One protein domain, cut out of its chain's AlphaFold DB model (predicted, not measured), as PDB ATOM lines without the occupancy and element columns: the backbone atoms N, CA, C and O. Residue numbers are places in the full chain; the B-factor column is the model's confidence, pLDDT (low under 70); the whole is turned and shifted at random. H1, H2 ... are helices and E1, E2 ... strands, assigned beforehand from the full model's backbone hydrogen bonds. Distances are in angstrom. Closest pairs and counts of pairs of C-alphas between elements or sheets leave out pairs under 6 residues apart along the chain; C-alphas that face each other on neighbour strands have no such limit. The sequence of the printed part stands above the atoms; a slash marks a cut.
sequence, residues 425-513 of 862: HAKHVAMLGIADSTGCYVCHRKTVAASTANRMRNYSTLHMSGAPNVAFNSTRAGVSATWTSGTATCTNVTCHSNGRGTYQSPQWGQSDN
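Overview. This is residues 425 to 513 of the 862 residues of an uncharacterized protein of Geobacter pickeringii (UniProt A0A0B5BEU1). The domain has little regular structure: a wide loop, residues 443 to 473, lies toward one end and residues 492 to 513 toward the other, with short helices and the small hairpin E1 and E2 mostly between. The 89 printed residues run H1 H2 H3 E1 E2, class mixed, with 23 in named elements. The whole is compact, radius of gyration of the C-alphas 13.2 A, spanning 36 by 28 by 24 A.

Arrangement. H1, residues 425 to 431, and H2, 437 to 442, are near each other. H2 and H3, 474 to 477, are close but not clearly touching; the closest C-alphas, of Val 442 and Arg 476, are 6.5 A apart. E1, 482 to 484, and E2, 489 to 491, form an antiparallel hairpin; N 482 and O 491, 2.9 A apart, are within hydrogen-bond range. Every O i to N i+4 pair is within range in H1, 0 of 2 in H2, which has 3 of 3 O i to N i+3 pairs; H3 is too short.

Along the chain. H1 begins at C-alpha 425 (174.988, 196.259, 237.040) and measures 9.8 A, H2 10.1 A. E2 ends at C-alpha 491 (175.617, 213.168, 233.442).

Size, cuts and confidence. The farthest C-alphas, of Tyr 459 and Asn 513, are 38.7 A apart. The printed part has no cut. The link H2 to H3 is long. Residues 512 to 513 are under pLDDT 70.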
ATOM      1  N   HIS A 425     173.746 196.946 237.418       92.25
ATOM      2  CA  HIS A 425     174.988 196.259 237.040       92.25
ATOM      3  C   HIS A 425     174.775 195.203 235.956       92.25
ATOM      4  O   HIS A 425     175.529 195.191 234.991       92.25
ATOM      5  N   ALA A 426     173.738 194.364 236.059       90.25
ATOM      6  CA  ALA A 426     173.478 193.305 235.078       90.25
ATOM      7  C   ALA A 426     173.369 193.849 233.641       90.25
ATOM      8  O   ALA A 426     173.905 193.258 232.705       90.25
ATOM      9  N   LYS A 427     172.737 195.020 233.473       87.00
ATOM     10  CA  LYS A 427     172.633 195.703 232.179       87.00
ATOM     11  C   LYS A 427     173.994 196.184 231.688       87.00
ATOM     12  O   LYS A 427     174.347 195.905 230.549       87.00
ATOM     13  N   HIS A 428     174.770 196.850 232.539       89.44
ATOM     14  CA  HIS A 428     176.085 197.373 232.162       89.44
ATOM     15  C   HIS A 428     177.092 196.262 231.860       89.44
ATOM     16  O   HIS A 428     177.820 196.357 230.880       89.44
ATOM     17  N   VAL A 429     177.104 195.193 232.659       90.75
ATOM     18  CA  VAL A 429     177.975 194.030 232.446       90.75
ATOM     19  C   VAL A 429     177.673 193.372 231.105       90.75
ATOM     20  O   VAL A 429     178.598 193.135 230.332       90.75
ATOM     21  N   ALA A 430     176.393 193.140 230.798       86.50
ATOM     22  CA  ALA A 430     175.987 192.540 229.531       86.50
ATOM     23  C   ALA A 430     176.262 193.465 228.332       86.50
ATOM     24  O   ALA A 430     176.883 193.040 227.363       86.50
ATOM     25  N   MET A 431     175.844 194.734 228.405       80.75
ATOM     26  CA  MET A 431     175.947 195.695 227.297       80.75
ATOM     27  C   MET A 431     177.401 196.033 226.944       80.75
ATOM     28  O   MET A 431     177.724 196.217 225.776       80.75
ATOM     29  N   LEU A 432     178.282 196.114 227.946       83.88
ATOM     30  CA  LEU A 432     179.705 196.405 227.751       83.88
ATOM     31  C   LEU A 432     180.552 195.142 227.538       83.88
ATOM     32  O   LEU A 432     181.763 195.263 227.362       83.88
ATOM     33  N   GLY A 433     179.953 193.945 227.590       88.06
ATOM     34  CA  GLY A 433     180.674 192.678 227.456       88.06
ATOM     35  C   GLY A 433     181.758 192.486 228.522       88.06
ATOM     36  O   GLY A 433     182.858 192.030 228.215       88.06
ATOM     37  N   ILE A 434     181.489 192.883 229.770       90.25
ATOM     38  CA  ILE A 434     182.474 192.797 230.858       90.25
ATOM     39  C   ILE A 434     182.677 191.328 231.243       90.25
ATOM     40  O   ILE A 434     181.817 190.717 231.875       90.25
ATOM     41  N   ALA A 435     183.836 190.779 230.878       91.62
ATOM     42  CA  ALA A 435     184.204 189.390 231.158       91.62
ATOM     43  C   ALA A 435     184.844 189.191 232.544       91.62
ATOM     44  O   ALA A 435     184.677 188.135 233.153       91.62
ATOM     45  N   ASP A 436     185.551 190.201 233.056       92.81
ATOM     46  CA  ASP A 436     186.222 190.169 234.357       92.81
ATOM     47  C   ASP A 436     186.249 191.559 235.026       92.81
ATOM     48  O   ASP A 436     185.814 192.566 234.461       92.81
ATOM     49  N   SER A 437     186.781 191.625 236.249       91.25
ATOM     50  CA  SER A 437     186.857 192.857 237.056       91.25
ATOM     51  C   SER A 437     187.561 194.060 236.392       91.25
ATOM     52  O   SER A 437     187.306 195.196 236.790       91.25
ATOM     53  N   THR A 438     188.419 193.872 235.381       93.75
ATOM     54  CA  THR A 438     189.064 194.992 234.668       93.75
ATOM     55  C   THR A 438     188.038 195.855 233.938       93.75
ATOM     56  O   THR A 438     188.214 197.069 233.837       93.75
ATOM     57  N   GLY A 439     186.909 195.281 233.510       93.50
ATOM     58  CA  GLY A 439     185.814 196.043 232.911       93.50
ATOM     59  C   GLY A 439     185.148 197.015 233.889       93.50
ATOM     60  O   GLY A 439     184.673 198.073 233.477       93.50
ATOM     61  N   CYS A 440     185.197 196.744 235.198       93.81
ATOM     62  CA  CYS A 440     184.691 197.664 236.220       93.81
ATOM     63  C   CYS A 440     185.476 198.989 236.245       93.81
ATOM     64  O   CYS A 440     184.944 200.008 236.689       93.81
ATOM     65  N   TYR A 441     186.708 199.017 235.710       95.25
ATOM     66  CA  TYR A 441     187.541 200.220 235.594       95.25
ATOM     67  C   TYR A 441     186.878 201.336 234.774       95.25
ATOM     68  O   TYR A 441     187.199 202.511 234.963       95.25
ATOM     69  N   VAL A 442     185.926 200.990 233.898       94.38
ATOM     70  CA  VAL A 442     185.136 201.960 233.123       94.38
ATOM     71  C   VAL A 442     184.405 202.937 234.046       94.38
ATOM     72  O   VAL A 442     184.412 204.138 233.780       94.38
ATOM     73  N   CYS A 443     183.834 202.442 235.147       95.12
ATOM     74  CA  CYS A 443     183.019 203.233 236.074       95.12
ATOM     75  C   CYS A 443     183.687 203.445 237.434       95.12
ATOM     76  O   CYS A 443     183.388 204.421 238.110       95.12
ATOM     77  N   HIS A 444     184.602 202.569 237.839       95.31
ATOM     78  CA  HIS A 444     185.250 202.609 239.146       95.31
ATOM     79  C   HIS A 444     186.771 202.743 239.014       95.31
ATOM     80  O   HIS A 444     187.548 202.040 239.664       95.31
ATOM     81  N   ARG A 445     187.231 203.685 238.173       95.62
ATOM     82  CA  ARG A 445     188.653 203.817 237.795       95.62
ATOM     83  C   ARG A 445     189.606 204.033 238.970       95.62
ATOM     84  O   ARG A 445     190.822 203.891 238.813       95.62
ATOM     85  N   LYS A 446     189.073 204.493 240.106       95.50
ATOM     86  CA  LYS A 446     189.824 204.777 241.331       95.50
ATOM     87  C   LYS A 446     189.851 203.597 242.312       95.50
ATOM     88  O   LYS A 446     190.644 203.661 243.240       95.50
ATOM     89  N   THR A 447     189.056 202.538 242.118       94.50
ATOM     90  CA  THR A 447     189.010 201.381 243.036       94.50
ATOM     91  C   THR A 447     189.629 200.116 242.446       94.50
ATOM     92  O   THR A 447     190.357 199.429 243.157       94.50
ATOM     93  N   VAL A 448     189.402 199.818 241.162       94.19
ATOM     94  CA  VAL A 448     189.848 198.577 240.501       94.19
ATOM     95  C   VAL A 448     191.000 198.826 239.523       94.19
ATOM     96  O   VAL A 448     191.148 199.926 238.983       94.19
ATOM     97  N   ALA A 449     191.850 197.823 239.307       94.69
ATOM     98  CA  ALA A 449     192.945 197.898 238.348       94.69
ATOM     99  C   ALA A 449     192.433 197.882 236.894       94.69
ATOM    100  O   ALA A 449     191.492 197.172 236.554       94.69
ATOM    101  N   ALA A 450     193.094 198.646 236.020       94.50
ATOM    102  CA  ALA A 450     192.691 198.794 234.619       94.50
ATOM    103  C   ALA A 450     193.011 197.578 233.737       94.50
ATOM    104  O   ALA A 450     192.359 197.366 232.722       94.50
ATOM    105  N   SER A 451     194.055 196.827 234.090       93.75
ATOM    106  CA  SER A 451     194.681 195.827 233.213       93.75
ATOM    107  C   SER A 451     195.015 194.515 233.920       93.75
ATOM    108  O   SER A 451     195.722 193.673 233.376       93.75
ATOM    109  N   THR A 452     194.562 194.330 235.159       93.56
ATOM    110  CA  THR A 452     194.830 193.109 235.924       93.56
ATOM    111  C   THR A 452     193.556 192.680 236.619       93.56
ATOM    112  O   THR A 452     193.041 193.414 237.461       93.56
ATOM    113  N   ALA A 453     193.051 191.509 236.243       92.25
ATOM    114  CA  ALA A 453     191.847 190.952 236.832       92.25
ATOM    115  C   ALA A 453     192.043 190.623 238.322       92.25
ATOM    116  O   ALA A 453     193.156 190.357 238.777       92.25
ATOM    117  N   ASN A 454     190.944 190.642 239.077       89.69
ATOM    118  CA  ASN A 454     190.858 190.385 240.512       89.69
ATOM    119  C   ASN A 454     191.846 191.213 241.346       89.69
ATOM    120  O   ASN A 454     192.401 190.719 242.331       89.69
ATOM    121  N   ARG A 455     192.084 192.472 240.952       92.38
ATOM    122  CA  ARG A 455     193.032 193.362 241.626       92.38
ATOM    123  C   ARG A 455     192.481 194.769 241.829       92.38
ATOM    124  O   ARG A 455     191.992 195.404 240.894       92.38
ATOM    125  N   MET A 456     192.627 195.293 243.044       93.62
ATOM    126  CA  MET A 456     192.344 196.697 243.342       93.62
ATOM    127  C   MET A 456     193.410 197.614 242.729       93.62
ATOM    128  O   MET A 456     194.562 197.236 242.518       93.62
ATOM    129  N   ARG A 457     193.044 198.860 242.443       95.06
ATOM    130  CA  ARG A 457     193.995 199.866 241.964       95.06
ATOM    131  C   ARG A 457     195.076 200.103 243.024       95.06
ATOM    132  O   ARG A 457     194.747 200.296 244.189       95.06
ATOM    133  N   ASN A 458     196.342 200.160 242.612       94.38
ATOM    134  CA  ASN A 458     197.445 200.532 243.502       94.38
ATOM    135  C   ASN A 458     197.166 201.876 244.200       94.38
ATOM    136  O   ASN A 458     196.691 202.818 243.557       94.38
ATOM    137  N   TYR A 459     197.496 201.950 245.487       93.31
ATOM    138  CA  TYR A 459     197.332 203.116 246.359       93.31
ATOM    139  C   TYR A 459     195.883 203.635 246.421       93.31
ATOM    140  O   TYR A 459     195.633 204.836 246.514       93.31
ATOM    141  N   SER A 460     194.911 202.728 246.325       93.50
ATOM    142  CA  SER A 460     193.488 203.026 246.449       93.50
ATOM    143  C   SER A 460     193.053 202.976 247.905       93.50
ATOM    144  O   SER A 460     193.104 201.936 248.556       93.50
ATOM    145  N   THR A 461     192.507 204.086 248.387       89.75
ATOM    146  CA  THR A 461     191.849 204.173 249.698       89.75
ATOM    147  C   THR A 461     190.331 203.986 249.613       89.75
ATOM    148  O   THR A 461     189.639 204.042 250.626       89.75
ATOM    149  N   LEU A 462     189.789 203.773 248.409       92.19
ATOM    150  CA  LEU A 462     188.354 203.899 248.150       92.19
ATOM    151  C   LEU A 462     187.579 202.578 248.214       92.19
ATOM    152  O   LEU A 462     186.384 202.597 248.472       92.19
ATOM    153  N   HIS A 463     188.216 201.419 248.017       88.62
ATOM    154  CA  HIS A 463     187.481 200.142 248.015       88.62
ATOM    155  C   HIS A 463     186.771 199.864 249.356       88.62
ATOM    156  O   HIS A 463     185.689 199.289 249.381       88.62
ATOM    157  N   MET A 464     187.363 200.297 250.471       84.88
ATOM    158  CA  MET A 464     186.846 200.074 251.829       84.88
ATOM    159  C   MET A 464     186.286 201.354 252.467       84.88
ATOM    160  O   MET A 464     186.210 201.447 253.687       84.88
ATOM    161  N   SER A 465     185.918 202.364 251.671       86.25
ATOM    162  CA  SER A 465     185.483 203.659 252.213       86.25
ATOM    163  C   SER A 465     184.003 203.712 252.616       86.25
ATOM    164  O   SER A 465     183.520 204.786 252.966       86.25
ATOM    165  N   GLY A 466     183.249 202.616 252.483       84.00
ATOM    166  CA  GLY A 466     181.805 202.622 252.731       84.00
ATOM    167  C   GLY A 466     180.971 203.290 251.639       84.00
ATOM    168  O   GLY A 466     179.834 203.640 251.911       84.00
ATOM    169  N   ALA A 467     181.497 203.493 250.426       86.19
ATOM    170  CA  ALA A 467     180.761 204.133 249.333       86.19
ATOM    171  C   ALA A 467     181.003 203.432 247.978       86.19
ATOM    172  O   ALA A 467     182.062 202.836 247.782       86.19
ATOM    173  N   PRO A 468     180.077 203.545 247.001       87.06
ATOM    174  CA  PRO A 468     180.259 202.959 245.666       87.06
ATOM    175  C   PRO A 468     181.432 203.547 244.862       87.06
ATOM    176  O   PRO A 468     181.964 202.887 243.975       87.06
ATOM    177  N   ASN A 469     181.838 204.791 245.152       90.81
ATOM    178  CA  ASN A 469     182.984 205.469 244.528       90.81
ATOM    179  C   ASN A 469     183.009 205.391 242.991       90.81
ATOM    180  O   ASN A 469     183.999 204.968 242.384       90.81
ATOM    181  N   VAL A 470     181.914 205.804 242.350       93.88
ATOM    182  CA  VAL A 470     181.842 205.899 240.888       93.88
ATOM    183  C   VAL A 470     182.739 207.046 240.416       93.88
ATOM    184  O   VAL A 470     182.577 208.202 240.802       93.88
ATOM    185  N   ALA A 471     183.721 206.706 239.590       94.88
ATOM    186  CA  ALA A 471     184.646 207.617 238.943       94.88
ATOM    187  C   ALA A 471     184.957 207.085 237.539       94.88
ATOM    188  O   ALA A 471     185.739 206.143 237.373       94.88
ATOM    189  N   PHE A 472     184.348 207.706 236.531       95.75
ATOM    190  CA  PHE A 472     184.409 207.243 235.150       95.75
ATOM    191  C   PHE A 472     185.799 207.356 234.531       95.75
ATOM    192  O   PHE A 472     186.511 208.340 234.736       95.75
ATOM    193  N   ASN A 473     186.179 206.380 233.712       94.44
ATOM    194  CA  ASN A 473     187.285 206.519 232.774       94.44
ATOM    195  C   ASN A 473     186.882 207.490 231.649       94.44
ATOM    196  O   ASN A 473     185.955 207.206 230.896       94.44
ATOM    197  N   SER A 474     187.592 208.612 231.511       92.44
ATOM    198  CA  SER A 474     187.246 209.672 230.554       92.44
ATOM    199  C   SER A 474     187.377 209.252 229.089       92.44
ATOM    200  O   SER A 474     186.621 209.734 228.254       92.44
ATOM    201  N   THR A 475     188.287 208.332 228.763       90.00
ATOM    202  CA  THR A 475     188.464 207.820 227.395       90.00
ATOM    203  C   THR A 475     187.281 206.964 226.948       90.00
ATOM    204  O   THR A 475     186.939 206.964 225.772       90.00
ATOM    205  N   ARG A 476     186.648 206.232 227.873       88.25
ATOM    206  CA  ARG A 476     185.519 205.340 227.556       88.25
ATOM    207  C   ARG A 476     184.154 205.984 227.788       88.25
ATOM    208  O   ARG A 476     183.251 205.787 226.989       88.25
ATOM    209  N   ALA A 477     183.994 206.741 228.872       89.88
ATOM    210  CA  ALA A 477     182.721 207.363 229.230       89.88
ATOM    211  C   ALA A 477     182.550 208.778 228.651       89.88
ATOM    212  O   ALA A 477     181.425 209.269 228.582       89.88
ATOM    213  N   GLY A 478     183.630 209.429 228.211       89.69
ATOM    214  CA  GLY A 478     183.656 210.832 227.791       89.69
ATOM    215  C   GLY A 478     184.334 211.733 228.827       89.69
ATOM    216  O   GLY A 478     184.262 211.492 230.033       89.69
ATOM    217  N   VAL A 479     185.014 212.784 228.362       91.12
ATOM    218  CA  VAL A 479     185.807 213.692 229.216       91.12
ATOM    219  C   VAL A 479     184.964 214.474 230.224       91.12
ATOM    220  O   VAL A 479     185.448 214.798 231.304       91.12
ATOM    221  N   SER A 480     183.703 214.732 229.888       92.44
ATOM    222  CA  SER A 480     182.730 215.449 230.714       92.44
ATOM    223  C   SER A 480     181.842 214.527 231.553       92.44
ATOM    224  O   SER A 480     180.940 215.029 232.218       92.44
ATOM    225  N   ALA A 481     182.049 213.207 231.506       94.88
ATOM    226  CA  ALA A 481     181.211 212.243 232.209       94.88
ATOM    227  C   ALA A 481     181.346 212.396 233.729       94.88
ATOM    228  O   ALA A 481     182.440 212.255 234.288       94.88
ATOM    229  N   THR A 482     180.228 212.632 234.410       94.88
ATOM    230  CA  THR A 482     180.189 212.831 235.862       94.88
ATOM    231  C   THR A 482     179.152 211.947 236.539       94.88
ATOM    232  O   THR A 482     178.187 211.478 235.932       94.88
ATOM    233  N   TRP A 483     179.395 211.702 237.827       95.12
ATOM    234  CA  TRP A 483     178.498 211.007 238.737       95.12
ATOM    235  C   TRP A 483     178.219 211.898 239.944       95.12
ATOM    236  O   TRP A 483     179.148 212.287 240.657       95.12
ATOM    237  N   THR A 484     176.945 212.174 240.198       95.12
ATOM    238  CA  THR A 484     176.496 212.914 241.379       95.12
ATOM    239  C   THR A 484     176.071 211.919 242.449       95.12
ATOM    240  O   THR A 484     175.025 211.288 242.334       95.12
ATOM    241  N   SER A 485     176.878 211.763 243.503       88.25
ATOM    242  CA  SER A 485     176.662 210.733 244.531       88.25
ATOM    243  C   SER A 485     175.358 210.890 245.307       88.25
ATOM    244  O   SER A 485     174.704 209.884 245.559       88.25
ATOM    245  N   GLY A 486     174.961 212.120 245.649       87.44
ATOM    246  CA  GLY A 486     173.757 212.376 246.450       87.44
ATOM    247  C   GLY A 486     172.454 211.958 245.764       87.44
ATOM    248  O   GLY A 486     171.532 211.504 246.428       87.44
ATOM    249  N   THR A 487     172.390 212.060 244.435       91.75
ATOM    250  CA  THR A 487     171.207 211.697 243.635       91.75
ATOM    251  C   THR A 487     171.408 210.430 242.808       91.75
ATOM    252  O   THR A 487     170.493 210.008 242.102       91.75
ATOM    253  N   ALA A 488     172.602 209.835 242.865       92.88
ATOM    254  CA  ALA A 488     173.028 208.722 242.024       92.88
ATOM    255  C   ALA A 488     172.838 208.986 240.513       92.88
ATOM    256  O   ALA A 488     172.469 208.086 239.758       92.88
ATOM    257  N   THR A 489     173.053 210.229 240.069       94.56
ATOM    258  CA  THR A 489     172.802 210.661 238.682       94.56
ATOM    259  C   THR A 489     174.070 210.577 237.838       94.56
ATOM    260  O   THR A 489     175.123 211.075 238.238       94.56
ATOM    261  N   CYS A 490     173.960 209.983 236.650       93.50
ATOM    262  CA  CYS A 490     174.989 210.033 235.613       93.50
ATOM    263  C   CYS A 490     174.744 211.243 234.708       93.50
ATOM    264  O   CYS A 490     173.608 211.454 234.300       93.50
ATOM    265  N   THR A 491     175.773 211.999 234.327       93.62
ATOM    266  CA  THR A 491     175.617 213.168 233.442       93.62
ATOM    267  C   THR A 491     176.721 213.206 232.388       93.62
ATOM    268  O   THR A 491     177.863 212.842 232.667       93.62
ATOM    269  N   ASN A 492     176.373 213.621 231.163       92.25
ATOM    270  CA  ASN A 492     177.282 213.725 230.010       92.25
ATOM    271  C   ASN A 492     178.070 212.436 229.704       92.25
ATOM    272  O   ASN A 492     179.215 212.482 229.251       92.25
ATOM    273  N   VAL A 493     177.468 211.275 229.979       91.19
ATOM    274  CA  VAL A 493     178.064 209.966 229.697       91.19
ATOM    275  C   VAL A 493     177.799 209.606 228.238       91.19
ATOM    276  O   VAL A 493     176.648 209.489 227.828       91.19
ATOM    277  N   THR A 494     178.855 209.367 227.463       87.50
ATOM    278  CA  THR A 494     178.798 209.058 226.019       87.50
ATOM    279  C   THR A 494     177.887 207.874 225.706       87.50
ATOM    280  O   THR A 494     177.098 207.932 224.764       87.50
ATOM    281  N   CYS A 495     177.923 206.833 226.541       83.56
ATOM    282  CA  CYS A 495     177.058 205.659 226.411       83.56
ATOM    283  C   CYS A 495     175.567 205.964 226.637       83.56
ATOM    284  O   CYS A 495     174.722 205.203 226.178       83.56
ATOM    285  N   HIS A 496     175.238 207.054 227.335       86.12
ATOM    286  CA  HIS A 496     173.869 207.518 227.585       86.12
ATOM    287  C   HIS A 496     173.501 208.688 226.665       86.12
ATOM    288  O   HIS A 496     172.707 209.554 227.025       86.12
ATOM    289  N   SER A 497     174.111 208.748 225.481       83.44
ATOM    290  CA  SER A 497     173.772 209.723 224.451       83.44
ATOM    291  C   SER A 497     172.925 209.102 223.344       83.44
ATOM    292  O   SER A 497     172.868 207.884 223.181       83.44
ATOM    293  N   ASN A 498     172.315 209.952 222.525       75.62
ATOM    294  CA  ASN A 498     171.683 209.547 221.268       75.62
ATOM    295  C   ASN A 498     172.690 209.322 220.118       75.62
ATOM    296  O   ASN A 498     172.285 209.268 218.956       75.62
ATOM    297  N   GLY A 499     173.999 209.290 220.403       75.44
ATOM    298  CA  GLY A 499     175.063 209.204 219.395       75.44
ATOM    299  C   GLY A 499     175.258 210.476 218.555       75.44
ATOM    300  O   GLY A 499     176.094 210.485 217.658       75.44
ATOM    301  N   ARG A 500     174.509 211.556 218.831       74.56
ATOM    302  CA  ARG A 500     174.552 212.852 218.121       74.56
ATOM    303  C   ARG A 500     174.870 214.028 219.053       74.56
ATOM    304  O   ARG A 500     174.588 215.174 218.718       74.56
ATOM    305  N   GLY A 501     175.426 213.746 220.232       75.75
ATOM    306  CA  GLY A 501     175.822 214.761 221.212       75.75
ATOM    307  C   GLY A 501     174.713 215.231 222.158       75.75
ATOM    308  O   GLY A 501     174.954 216.131 222.955       75.75
ATOM    309  N   THR A 502     173.517 214.630 222.124       82.06
ATOM    310  CA  THR A 502     172.500 214.834 223.168       82.06
ATOM    311  C   THR A 502     172.630 213.738 224.215       82.06
ATOM    312  O   THR A 502     172.528 212.557 223.883       82.06
ATOM    313  N   TYR A 503     172.838 214.126 225.471       85.88
ATOM    314  CA  TYR A 503     173.052 213.212 226.589       85.88
ATOM    315  C   TYR A 503     171.818 213.139 227.476       85.88
ATOM    316  O   TYR A 503     171.192 214.154 227.775       85.88
ATOM    317  N   GLN A 504     171.513 211.936 227.937       86.62
ATOM    318  CA  GLN A 504     170.524 211.698 228.974       86.62
ATOM    319  C   GLN A 504     171.205 211.669 230.340       86.62
ATOM    320  O   GLN A 504     172.380 211.304 230.453       86.62
ATOM    321  N   SER A 505     170.453 212.026 231.382       90.31
ATOM    322  CA  SER A 505     170.948 212.033 232.763       90.31
ATOM    323  C   SER A 505     170.186 211.039 233.649       90.31
ATOM    324  O   SER A 505     169.380 211.467 234.476       90.31
ATOM    325  N   PRO A 506     170.380 209.715 233.477       91.19
ATOM    326  CA  PRO A 506     169.648 208.722 234.258       91.19
ATOM    327  C   PRO A 506     170.118 208.693 235.708       91.19
ATOM    328  O   PRO A 506     171.291 208.948 236.010       91.19
ATOM    329  N   GLN A 507     169.217 208.276 236.592       93.12
ATOM    330  CA  GLN A 507     169.577 207.872 237.948       93.12
ATOM    331  C   GLN A 507     169.887 206.374 238.004       93.12
ATOM    332  O   GLN A 507     169.284 205.551 237.317       93.12
ATOM    333  N   TRP A 508     170.839 205.985 238.843       92.81
ATOM    334  CA  TRP A 508     171.126 204.575 239.073       92.81
ATOM    335  C   TRP A 508     169.932 203.874 239.723       92.81
ATOM    336  O   TRP A 508     169.312 204.403 240.643       92.81
ATOM    337  N   GLY A 509     169.600 202.685 239.223       92.12
ATOM    338  CA  GLY A 509     168.372 201.970 239.567       92.12
ATOM    339  C   GLY A 509     167.161 202.353 238.712       92.12
ATOM    340  O   GLY A 509     166.133 201.684 238.810       92.12
ATOM    341  N   GLN A 510     167.257 203.361 237.839       90.56
ATOM    342  CA  GLN A 510     166.208 203.671 236.866       90.56
ATOM    343  C   GLN A 510     166.022 202.525 235.860       90.56
ATOM    344  O   GLN A 510     166.991 201.874 235.459       90.56
ATOM    345  N   SER A 511     164.771 202.281 235.467       79.69
ATOM    346  CA  SER A 511     164.412 201.410 234.352       79.69
ATOM    347  C   SER A 511     164.374 202.212 233.052       79.69
ATOM    348  O   SER A 511     163.696 203.231 232.967       79.69
ATOM    349  N   ASP A 512     165.057 201.720 232.020       67.94
ATOM    350  CA  ASP A 512     165.127 202.399 230.727       67.94
ATOM    351  C   ASP A 512     164.589 201.522 229.589       67.94
ATOM    352  O   ASP A 512     164.632 200.287 229.628       67.94
ATOM    353  N   ASN A 513     164.085 202.189 228.551       69.50
ATOM    354  CA  ASN A 513     163.667 201.609 227.276       69.50
ATOM    355  C   ASN A 513     164.256 202.435 226.117       69.50
ATOM    356  O   ASN A 513     164.961 203.414 226.342       69.50
TER     357      ASN A 513